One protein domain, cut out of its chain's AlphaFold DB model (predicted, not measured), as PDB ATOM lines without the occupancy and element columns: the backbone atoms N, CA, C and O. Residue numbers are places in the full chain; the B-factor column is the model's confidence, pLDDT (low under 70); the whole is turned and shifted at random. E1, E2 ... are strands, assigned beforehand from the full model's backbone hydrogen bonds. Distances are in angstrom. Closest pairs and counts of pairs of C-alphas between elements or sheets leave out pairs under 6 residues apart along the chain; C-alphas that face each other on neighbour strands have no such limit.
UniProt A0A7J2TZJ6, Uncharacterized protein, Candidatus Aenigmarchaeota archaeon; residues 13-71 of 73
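Overview. This is residues 13 to 71 of the 73 residues of an uncharacterized protein of Candidatus Aenigmarchaeota archaeon (UniProt A0A7J2TZJ6). A long two-stranded hairpin, E1 and E2, makes most of the length of this domain, with a loop of residues 13 to 25 at the end where E1 begins. After E2 the backbone folds back, and residues 58 to 62 run in a drawn-out course toward a much smaller hairpin, E3 and E4, which sits apart from the long one, toward the same end as its turn. The printed part has 59 residues, with no named helix and four named strands in the order E1, E2, E3, E4, in two separate antiparallel sheets of two strands each, E1 - E2 and E3 - E4. The class is all strand. The whole is loose, with a radius of gyration of the C-alphas of 14.3 A, and elongated, with spans of 41 by 21 by 17 A.

Arrangement. Residues 13 to 25 hold no named element. E1, residues 26 to 37, and E2, residues 42 to 53, form a hairpin of antiparallel neighbours, with 162 degrees between their N-to-C directions. The C-alphas of Ser 36 and Ala 43 face each other at 4.2 A, and those of Asn 26 and Leu 53 at 4.9 A. N 28 and O 51 are within hydrogen-bond range at 2.8 A, as are N 37 and O 42 at 2.9 A. E1 bends by 77 degrees at residue 29, and E2 bends by 89 degrees at residue 50. E3, residues 63 to 65, and E4, residues 68 to 70, form a second antiparallel hairpin, at 133 degrees. The C-alphas of Trp 64 and Lys 69 face each other at 4.6 A, and N 70 and O 63 are within hydrogen-bond range at 2.8 A. E3 is apart from both E1 and E2, and E4 is apart from both as well.

Along the chain. E1 begins at C-alpha 26, (195.371, 220.378, 101.558), and measures 30.0 A from first to last C-alpha. E2 begins at C-alpha 42, (191.158, 232.004, 130.729), and measures 28.2 A. E3 and E4 have three residues each and measure 6.9 A and 6.2 A. E4 ends at C-alpha 70, (203.809, 219.089, 128.145).

Size, cuts and confidence. The two C-alphas farthest apart are those of Glu 23 and Thr 40, at 42.7 A. The C-alphas of Val 13 and Val 71, the first and last printed residues, are 30.9 A apart. The printed part has no cut. The links E1 to E2 and E3 to E4 are tight, with 4 and 2 residues, and the link E2 to E3 is short, with 9. The mean pLDDT of the printed part is 86.5, and no printed residue is under 70; E3 has a mean of 74.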
ATOM      1  N   VAL A  13     194.053 230.936  99.977       95.44
ATOM      2  CA  VAL A  13     195.216 231.264 100.801       95.44
ATOM      3  C   VAL A  13     195.270 230.245 101.930       95.44
ATOM      4  O   VAL A  13     194.255 229.995 102.577       95.44
ATOM      5  N   SER A  14     196.430 229.629 102.125       95.12
ATOM      6  CA  SER A  14     196.660 228.691 103.213       95.12
ATOM      7  C   SER A  14     196.710 229.404 104.568       95.12
ATOM      8  O   SER A  14     196.891 230.620 104.639       95.12
ATOM      9  N   MET A  15     196.610 228.647 105.657       90.75
ATOM     10  CA  MET A  15     196.780 229.150 107.026       90.75
ATOM     11  C   MET A  15     198.106 229.880 107.237       90.75
ATOM     12  O   MET A  15     198.143 230.889 107.938       90.75
ATOM     13  N   GLY A  16     199.188 229.398 106.620       90.44
ATOM     14  CA  GLY A  16     200.497 230.054 106.654       90.44
ATOM     15  C   GLY A  16     200.627 231.255 105.710       90.44
ATOM     16  O   GLY A  16     201.713 231.818 105.589       90.44
ATOM     17  N   GLY A  17     199.548 231.659 105.030       93.75
ATOM     18  CA  GLY A  17     199.500 232.848 104.177       93.75
ATOM     19  C   GLY A  17     199.933 232.631 102.724       93.75
ATOM     20  O   GLY A  17     200.088 233.606 101.985       93.75
ATOM     21  N   LYS A  18     200.128 231.387 102.271       95.62
ATOM     22  CA  LYS A  18     200.571 231.088 100.899       95.62
ATOM     23  C   LYS A  18     199.386 230.932  99.954       95.62
ATOM     24  O   LYS A  18     198.405 230.258 100.246       95.62
ATOM     25  N   ALA A  19     199.501 231.497  98.760       97.19
ATOM     26  CA  ALA A  19     198.544 231.267  97.685       97.19
ATOM     27  C   ALA A  19     198.666 229.830  97.138       97.19
ATOM     28  O   ALA A  19     199.739 229.444  96.666       97.19
ATOM     29  N   VAL A  20     197.584 229.046  97.119       97.06
ATOM     30  CA  VAL A  20     197.609 227.636  96.677       97.06
ATOM     31  C   VAL A  20     196.560 227.327  95.603       97.06
ATOM     32  O   VAL A  20     195.446 227.853  95.613       97.06
ATOM     33  N   CYS A  21     196.935 226.499  94.622       97.12
ATOM     34  CA  CYS A  21     196.000 225.919  93.651       97.12
ATOM     35  C   CYS A  21     195.334 224.667  94.240       97.12
ATOM     36  O   CYS A  21     195.770 224.166  95.270       97.12
ATOM     37  N   ARG A  22     194.324 224.116  93.556       95.44
ATOM     38  CA  ARG A  22     193.604 222.912  94.017       95.44
ATOM     39  C   ARG A  22     194.506 221.700  94.281       95.44
ATOM     40  O   ARG A  22     194.190 220.911  95.153       95.44
ATOM     41  N   GLU A  23     195.607 221.561  93.544       96.19
ATOM     42  CA  GLU A  23     196.551 220.441  93.700       96.19
ATOM     43  C   GLU A  23     197.446 220.582  94.939       96.19
ATOM     44  O   GLU A  23     197.898 219.584  95.483       96.19
ATOM     45  N   HIS A  24     197.704 221.816  95.382       96.50
ATOM     46  CA  HIS A  24     198.553 222.116  96.541       96.50
ATOM     47  C   HIS A  24     197.743 222.624  97.744       96.50
ATOM     48  O   HIS A  24     198.316 223.124  98.706       96.50
ATOM     49  N   ALA A  25     196.414 222.547  97.674       94.75
ATOM     50  CA  ALA A  25     195.505 222.940  98.738       94.75
ATOM     51  C   ALA A  25     195.083 221.693  99.516       94.75
ATOM     52  O   ALA A  25     194.159 220.983  99.119       94.75
ATOM     53  N   ASN A  26     195.756 221.436 100.634       93.25
ATOM     54  CA  ASN A  26     195.371 220.378 101.558       93.25
ATOM     55  C   ASN A  26     194.253 220.898 102.459       93.25
ATOM     56  O   ASN A  26     194.483 221.769 103.293       93.25
ATOM     57  N   VAL A  27     193.035 220.392 102.278       92.69
ATOM     58  CA  VAL A  27     191.881 220.834 103.067       92.69
ATOM     59  C   VAL A  27     191.696 219.922 104.275       92.69
ATOM     60  O   VAL A  27     191.525 218.713 104.128       92.69
ATOM     61  N   ILE A  28     191.703 220.512 105.466       90.12
ATOM     62  CA  ILE A  28     191.361 219.854 106.725       90.12
ATOM     63  C   ILE A  28     189.921 220.215 107.083       90.12
ATOM     64  O   ILE A  28     189.525 221.380 107.027       90.12
ATOM     65  N   ASP A  29     189.148 219.207 107.487       88.06
ATOM     66  CA  ASP A  29     187.726 219.352 107.806       88.06
ATOM     67  C   ASP A  29     187.474 220.370 108.928       88.06
ATOM     68  O   ASP A  29     186.681 221.303 108.771       88.06
ATOM     69  N   ARG A  30     188.198 220.236 110.045       88.19
ATOM     70  CA  ARG A  30     188.113 221.159 111.179       88.19
ATOM     71  C   ARG A  30     189.398 221.218 111.990       88.19
ATOM     72  O   ARG A  30     190.067 220.202 112.176       88.19
ATOM     73  N   ILE A  31     189.672 222.386 112.555       89.12
ATOM     74  CA  ILE A  31     190.684 222.593 113.595       89.12
ATOM     75  C   ILE A  31     190.063 223.379 114.747       89.12
ATOM     76  O   ILE A  31     189.135 224.159 114.540       89.12
ATOM     77  N   CYS A  32     190.575 223.177 115.957       87.00
ATOM     78  CA  CYS A  32     190.226 224.010 117.100       87.00
ATOM     79  C   CYS A  32     191.410 224.918 117.427       87.00
ATOM     80  O   CYS A  32     192.515 224.434 117.654       87.00
ATOM     81  N   PHE A  33     191.186 226.227 117.454       84.31
ATOM     82  CA  PHE A  33     192.131 227.183 118.003       84.31
ATOM     83  C   PHE A  33     191.876 227.335 119.489       84.31
ATOM     84  O   PHE A  33     190.792 227.746 119.893       84.31
ATOM     85  N   ALA A  34     192.892 227.039 120.291       83.50
ATOM     86  CA  ALA A  34     192.922 227.408 121.694       83.50
ATOM     87  C   ALA A  34     193.757 228.682 121.842       83.50
ATOM     88  O   ALA A  34     194.946 228.691 121.516       83.50
ATOM     89  N   LYS A  35     193.153 229.756 122.346       81.62
ATOM     90  CA  LYS A  35     193.874 230.967 122.739       81.62
ATOM     91  C   LYS A  35     193.830 231.076 124.254       81.62
ATOM     92  O   LYS A  35     192.793 231.387 124.833       81.62
ATOM     93  N   SER A  36     194.961 230.799 124.889       78.00
ATOM     94  CA  SER A  36     195.130 230.971 126.329       78.00
ATOM     95  C   SER A  36     195.675 232.361 126.634       78.00
ATOM     96  O   SER A  36     196.747 232.724 126.142       78.00
ATOM     97  N   ASP A  37     194.978 233.113 127.476       79.94
ATOM     98  CA  ASP A  37     195.530 234.300 128.116       79.94
ATOM     99  C   ASP A  37     196.159 233.893 129.453       79.94
ATOM    100  O   ASP A  37     195.480 233.609 130.442       79.94
ATOM    101  N   THR A  38     197.490 233.858 129.475       74.62
ATOM    102  CA  THR A  38     198.262 233.461 130.656       74.62
ATOM    103  C   THR A  38     198.198 234.485 131.790       74.62
ATOM    104  O   THR A  38     198.550 234.142 132.915       74.62
ATOM    105  N   SER A  39     197.733 235.714 131.533       77.50
ATOM    106  CA  SER A  39     197.593 236.760 132.553       77.50
ATOM    107  C   SER A  39     196.292 236.654 133.353       77.50
ATOM    108  O   SER A  39     196.262 237.018 134.527       77.50
ATOM    109  N   THR A  40     195.232 236.115 132.743       78.31
ATOM    110  CA  THR A  40     193.907 235.963 133.368       78.31
ATOM    111  C   THR A  40     193.553 234.509 133.686       78.31
ATOM    112  O   THR A  40     192.632 234.266 134.465       78.31
ATOM    113  N   GLY A  41     194.273 233.537 133.116       75.81
ATOM    114  CA  GLY A  41     194.015 232.105 133.302       75.81
ATOM    115  C   GLY A  41     192.830 231.576 132.488       75.81
ATOM    116  O   GLY A  41     192.457 230.414 132.643       75.81
ATOM    117  N   TYR A  42     192.244 232.402 131.619       79.81
ATOM    118  CA  TYR A  42     191.158 232.004 130.729       79.81
ATOM    119  C   TYR A  42     191.697 231.488 129.393       79.81
ATOM    120  O   TYR A  42     192.643 232.033 128.820       79.81
ATOM    121  N   ALA A  43     191.047 230.450 128.869       83.38
ATOM    122  CA  ALA A  43     191.268 229.955 127.519       83.38
ATOM    123  C   ALA A  43     189.969 230.039 126.719       83.38
ATOM    124  O   ALA A  43     188.909 229.622 127.193       83.38
ATOM    125  N   THR A  44     190.053 230.570 125.504       85.69
ATOM    126  CA  THR A  44     188.962 230.518 124.530       85.69
ATOM    127  C   THR A  44     189.264 229.471 123.471       85.69
ATOM    128  O   THR A  44     190.414 229.289 123.067       85.69
ATOM    129  N   TYR A  45     188.215 228.777 123.036       86.69
ATOM    130  CA  TYR A  45     188.292 227.724 122.032       86.69
ATOM    131  C   TYR A  45     187.371 228.077 120.872       86.69
ATOM    132  O   TYR A  45     186.185 228.332 121.081       86.69
ATOM    133  N   GLU A  46     187.907 228.076 119.658       89.69
ATOM    134  CA  GLU A  46     187.153 228.356 118.438       89.69
ATOM    135  C   GLU A  46     187.357 227.227 117.434       89.69
ATOM    136  O   GLU A  46     188.480 226.783 117.212       89.69
ATOM    137  N   TRP A  47     186.270 226.742 116.833       90.62
ATOM    138  CA  TRP A  47     186.334 225.745 115.769       90.62
ATOM    139  C   TRP A  47     186.298 226.434 114.411       90.62
ATOM    140  O   TRP A  47     185.380 227.198 114.125       90.62
ATOM    141  N   VAL A  48     187.274 226.122 113.565       89.75
ATOM    142  CA  VAL A  48     187.350 226.607 112.185       89.75
ATOM    143  C   VAL A  48     187.261 225.414 111.247       89.75
ATOM    144  O   VAL A  48     187.919 224.397 111.459       89.75
ATOM    145  N   HIS A  49     186.430 225.545 110.219       91.38
ATOM    146  CA  HIS A  49     186.126 224.491 109.256       91.38
ATOM    147  C   HIS A  49     186.759 224.770 107.894       91.38
ATOM    148  O   HIS A  49     186.997 225.928 107.553       91.38
ATOM    149  N   ASN A  50     186.960 223.721 107.092       91.88
ATOM    150  CA  ASN A  50     187.493 223.807 105.724       91.88
ATOM    151  C   ASN A  50     188.822 224.574 105.648       91.88
ATOM    152  O   ASN A  50     189.013 225.466 104.819       91.88
ATOM    153  N   VAL A  51     189.739 224.240 106.549       92.19
ATOM    154  CA  VAL A  51     191.028 224.915 106.670       92.19
ATOM    155  C   VAL A  51     191.944 224.476 105.546       92.19
ATOM    156  O   VAL A  51     192.131 223.284 105.326       92.19
ATOM    157  N   VAL A  52     192.558 225.437 104.865       95.06
ATOM    158  CA  VAL A  52     193.496 225.172 103.776       95.06
ATOM    159  C   VAL A  52     194.923 225.219 104.313       95.06
ATOM    160  O   VAL A  52     195.354 226.243 104.840       95.06
ATOM    161  N   LEU A  53     195.667 224.135 104.137       94.62
ATOM    162  CA  LEU A  53     197.107 224.063 104.354       94.62
ATOM    163  C   LEU A  53     197.845 223.945 103.023       94.62
ATOM    164  O   LEU A  53     197.377 223.296 102.083       94.62
ATOM    165  N   ALA A  54     199.018 224.561 102.952       95.50
ATOM    166  CA  ALA A  54     199.978 224.289 101.892       95.50
ATOM    167  C   ALA A  54     200.667 222.919 102.104       95.50
ATOM    168  O   ALA A  54     200.603 222.358 103.198       95.50
ATOM    169  N   PRO A  55     201.350 222.356 101.091       93.12
ATOM    170  CA  PRO A  55     202.017 221.054 101.205       93.12
ATOM    171  C   PRO A  55     203.146 221.012 102.239       93.12
ATOM    172  O   PRO A  55     203.477 219.946 102.742       93.12
ATOM    173  N   ASP A  56     203.742 222.163 102.529       93.00
ATOM    174  CA  ASP A  56     204.830 222.349 103.488       93.00
ATOM    175  C   ASP A  56     204.342 222.924 104.829       93.00
ATOM    176  O   ASP A  56     205.148 223.377 105.636       93.00
ATOM    177  N   GLU A  57     203.030 222.950 105.059       91.44
ATOM    178  CA  GLU A  57     202.428 223.389 106.314       91.44
ATOM    179  C   GLU A  57     201.896 222.188 107.089       91.44
ATOM    180  O   GLU A  57     201.263 221.289 106.535       91.44
ATOM    181  N   TRP A  58     202.119 222.200 108.398       85.06
ATOM    182  CA  TRP A  58     201.590 221.204 109.314       85.06
ATOM    183  C   TRP A  58     201.106 221.882 110.593       85.06
ATOM    184  O   TRP A  58     201.531 222.985 110.937       85.06
ATOM    185  N   ILE A  59     200.170 221.228 111.276       80.31
ATOM    186  CA  ILE A  59     199.598 221.706 112.533       80.31
ATOM    187  C   ILE A  59     200.041 220.753 113.632       80.31
ATOM    188  O   ILE A  59     199.775 219.554 113.558       80.31
ATOM    189  N   GLU A  60     200.669 221.299 114.667       78.19
ATOM    190  CA  GLU A  60     201.002 220.567 115.885       78.19
ATOM    191  C   GLU A  60     200.156 221.081 117.043       78.19
ATOM    192  O   GLU A  60     199.992 222.286 117.237       78.19
ATOM    193  N   TRP A  61     199.619 220.148 117.824       74.31
ATOM    194  CA  TRP A  61     198.954 220.471 119.076       74.31
ATOM    195  C   TRP A  61     199.982 220.519 120.199       74.31
ATOM    196  O   TRP A  61     200.615 219.513 120.518       74.31
ATOM    197  N   GLU A  62     200.112 221.680 120.833       75.06
ATOM    198  CA  GLU A  62     200.952 221.856 122.012       75.06
ATOM    199  C   GLU A  62     200.094 222.076 123.256       75.06
ATOM    200  O   GLU A  62     199.121 222.827 123.243       75.06
ATOM    201  N   SER A  63     200.464 221.422 124.354       74.31
ATOM    202  CA  SER A  63     199.892 221.674 125.677       74.31
ATOM    203  C   SER A  63     200.947 222.318 126.564       74.31
ATOM    204  O   SER A  63     202.110 221.918 126.535       74.31
ATOM    205  N   TRP A  64     200.539 223.303 127.355       73.12
ATOM    206  CA  TRP A  64     201.422 224.051 128.243       73.12
ATOM    207  C   TRP A  64     200.837 224.062 129.656       73.12
ATOM    208  O   TRP A  64     199.679 224.424 129.841       73.12
ATOM    209  N   GLU A  65     201.639 223.693 130.654       75.50
ATOM    210  CA  GLU A  65     201.264 223.725 132.073       75.50
ATOM    211  C   GLU A  65     202.355 224.453 132.869       75.50
ATOM    212  O   GLU A  65     203.534 224.100 132.800       75.50
ATOM    213  N   GLY A  66     201.985 225.515 133.595       74.12
ATOM    214  CA  GLY A  66     202.929 226.279 134.426       74.12
ATOM    215  C   GLY A  66     204.149 226.825 133.665       74.12
ATOM    216  O   GLY A  66     205.251 226.840 134.208       74.12
ATOM    217  N   GLY A  67     203.977 227.213 132.394       77.00
ATOM    218  CA  GLY A  67     205.059 227.720 131.537       77.00
ATOM    219  C   GLY A  67     205.972 226.644 130.935       77.00
ATOM    220  O   GLY A  67     206.975 226.982 130.311       77.00
ATOM    221  N   LYS A  68     205.645 225.356 131.093       78.44
ATOM    222  CA  LYS A  68     206.396 224.234 130.511       78.44
ATOM    223  C   LYS A  68     205.559 223.522 129.449       78.44
ATOM    224  O   LYS A  68     204.386 223.237 129.682       78.44
ATOM    225  N   LYS A  69     206.170 223.208 128.298       79.44
ATOM    226  CA  LYS A  69     205.548 222.384 127.250       79.44
ATOM    227  C   LYS A  69     205.380 220.957 127.774       79.44
ATOM    228  O   LYS A  69     206.353 220.318 128.173       79.44
ATOM    229  N   VAL A  70     204.148 220.463 127.773       80.06
ATOM    230  CA  VAL A  70     203.809 219.089 128.145       80.06
ATOM    231  C   VAL A  70     204.019 218.214 126.915       80.06
ATOM    232  O   VAL A  70     203.245 218.267 125.960       80.06
ATOM    233  N   VAL A  71     205.078 217.409 126.928       75.50
ATOM    234  CA  VAL A  71     205.330 216.403 125.890       75.50
ATOM    235  C   VAL A  71     204.573 215.138 126.285       75.50
ATOM    236  O   VAL A  71     205.012 214.404 127.168       75.50
TER     237      VAL A  71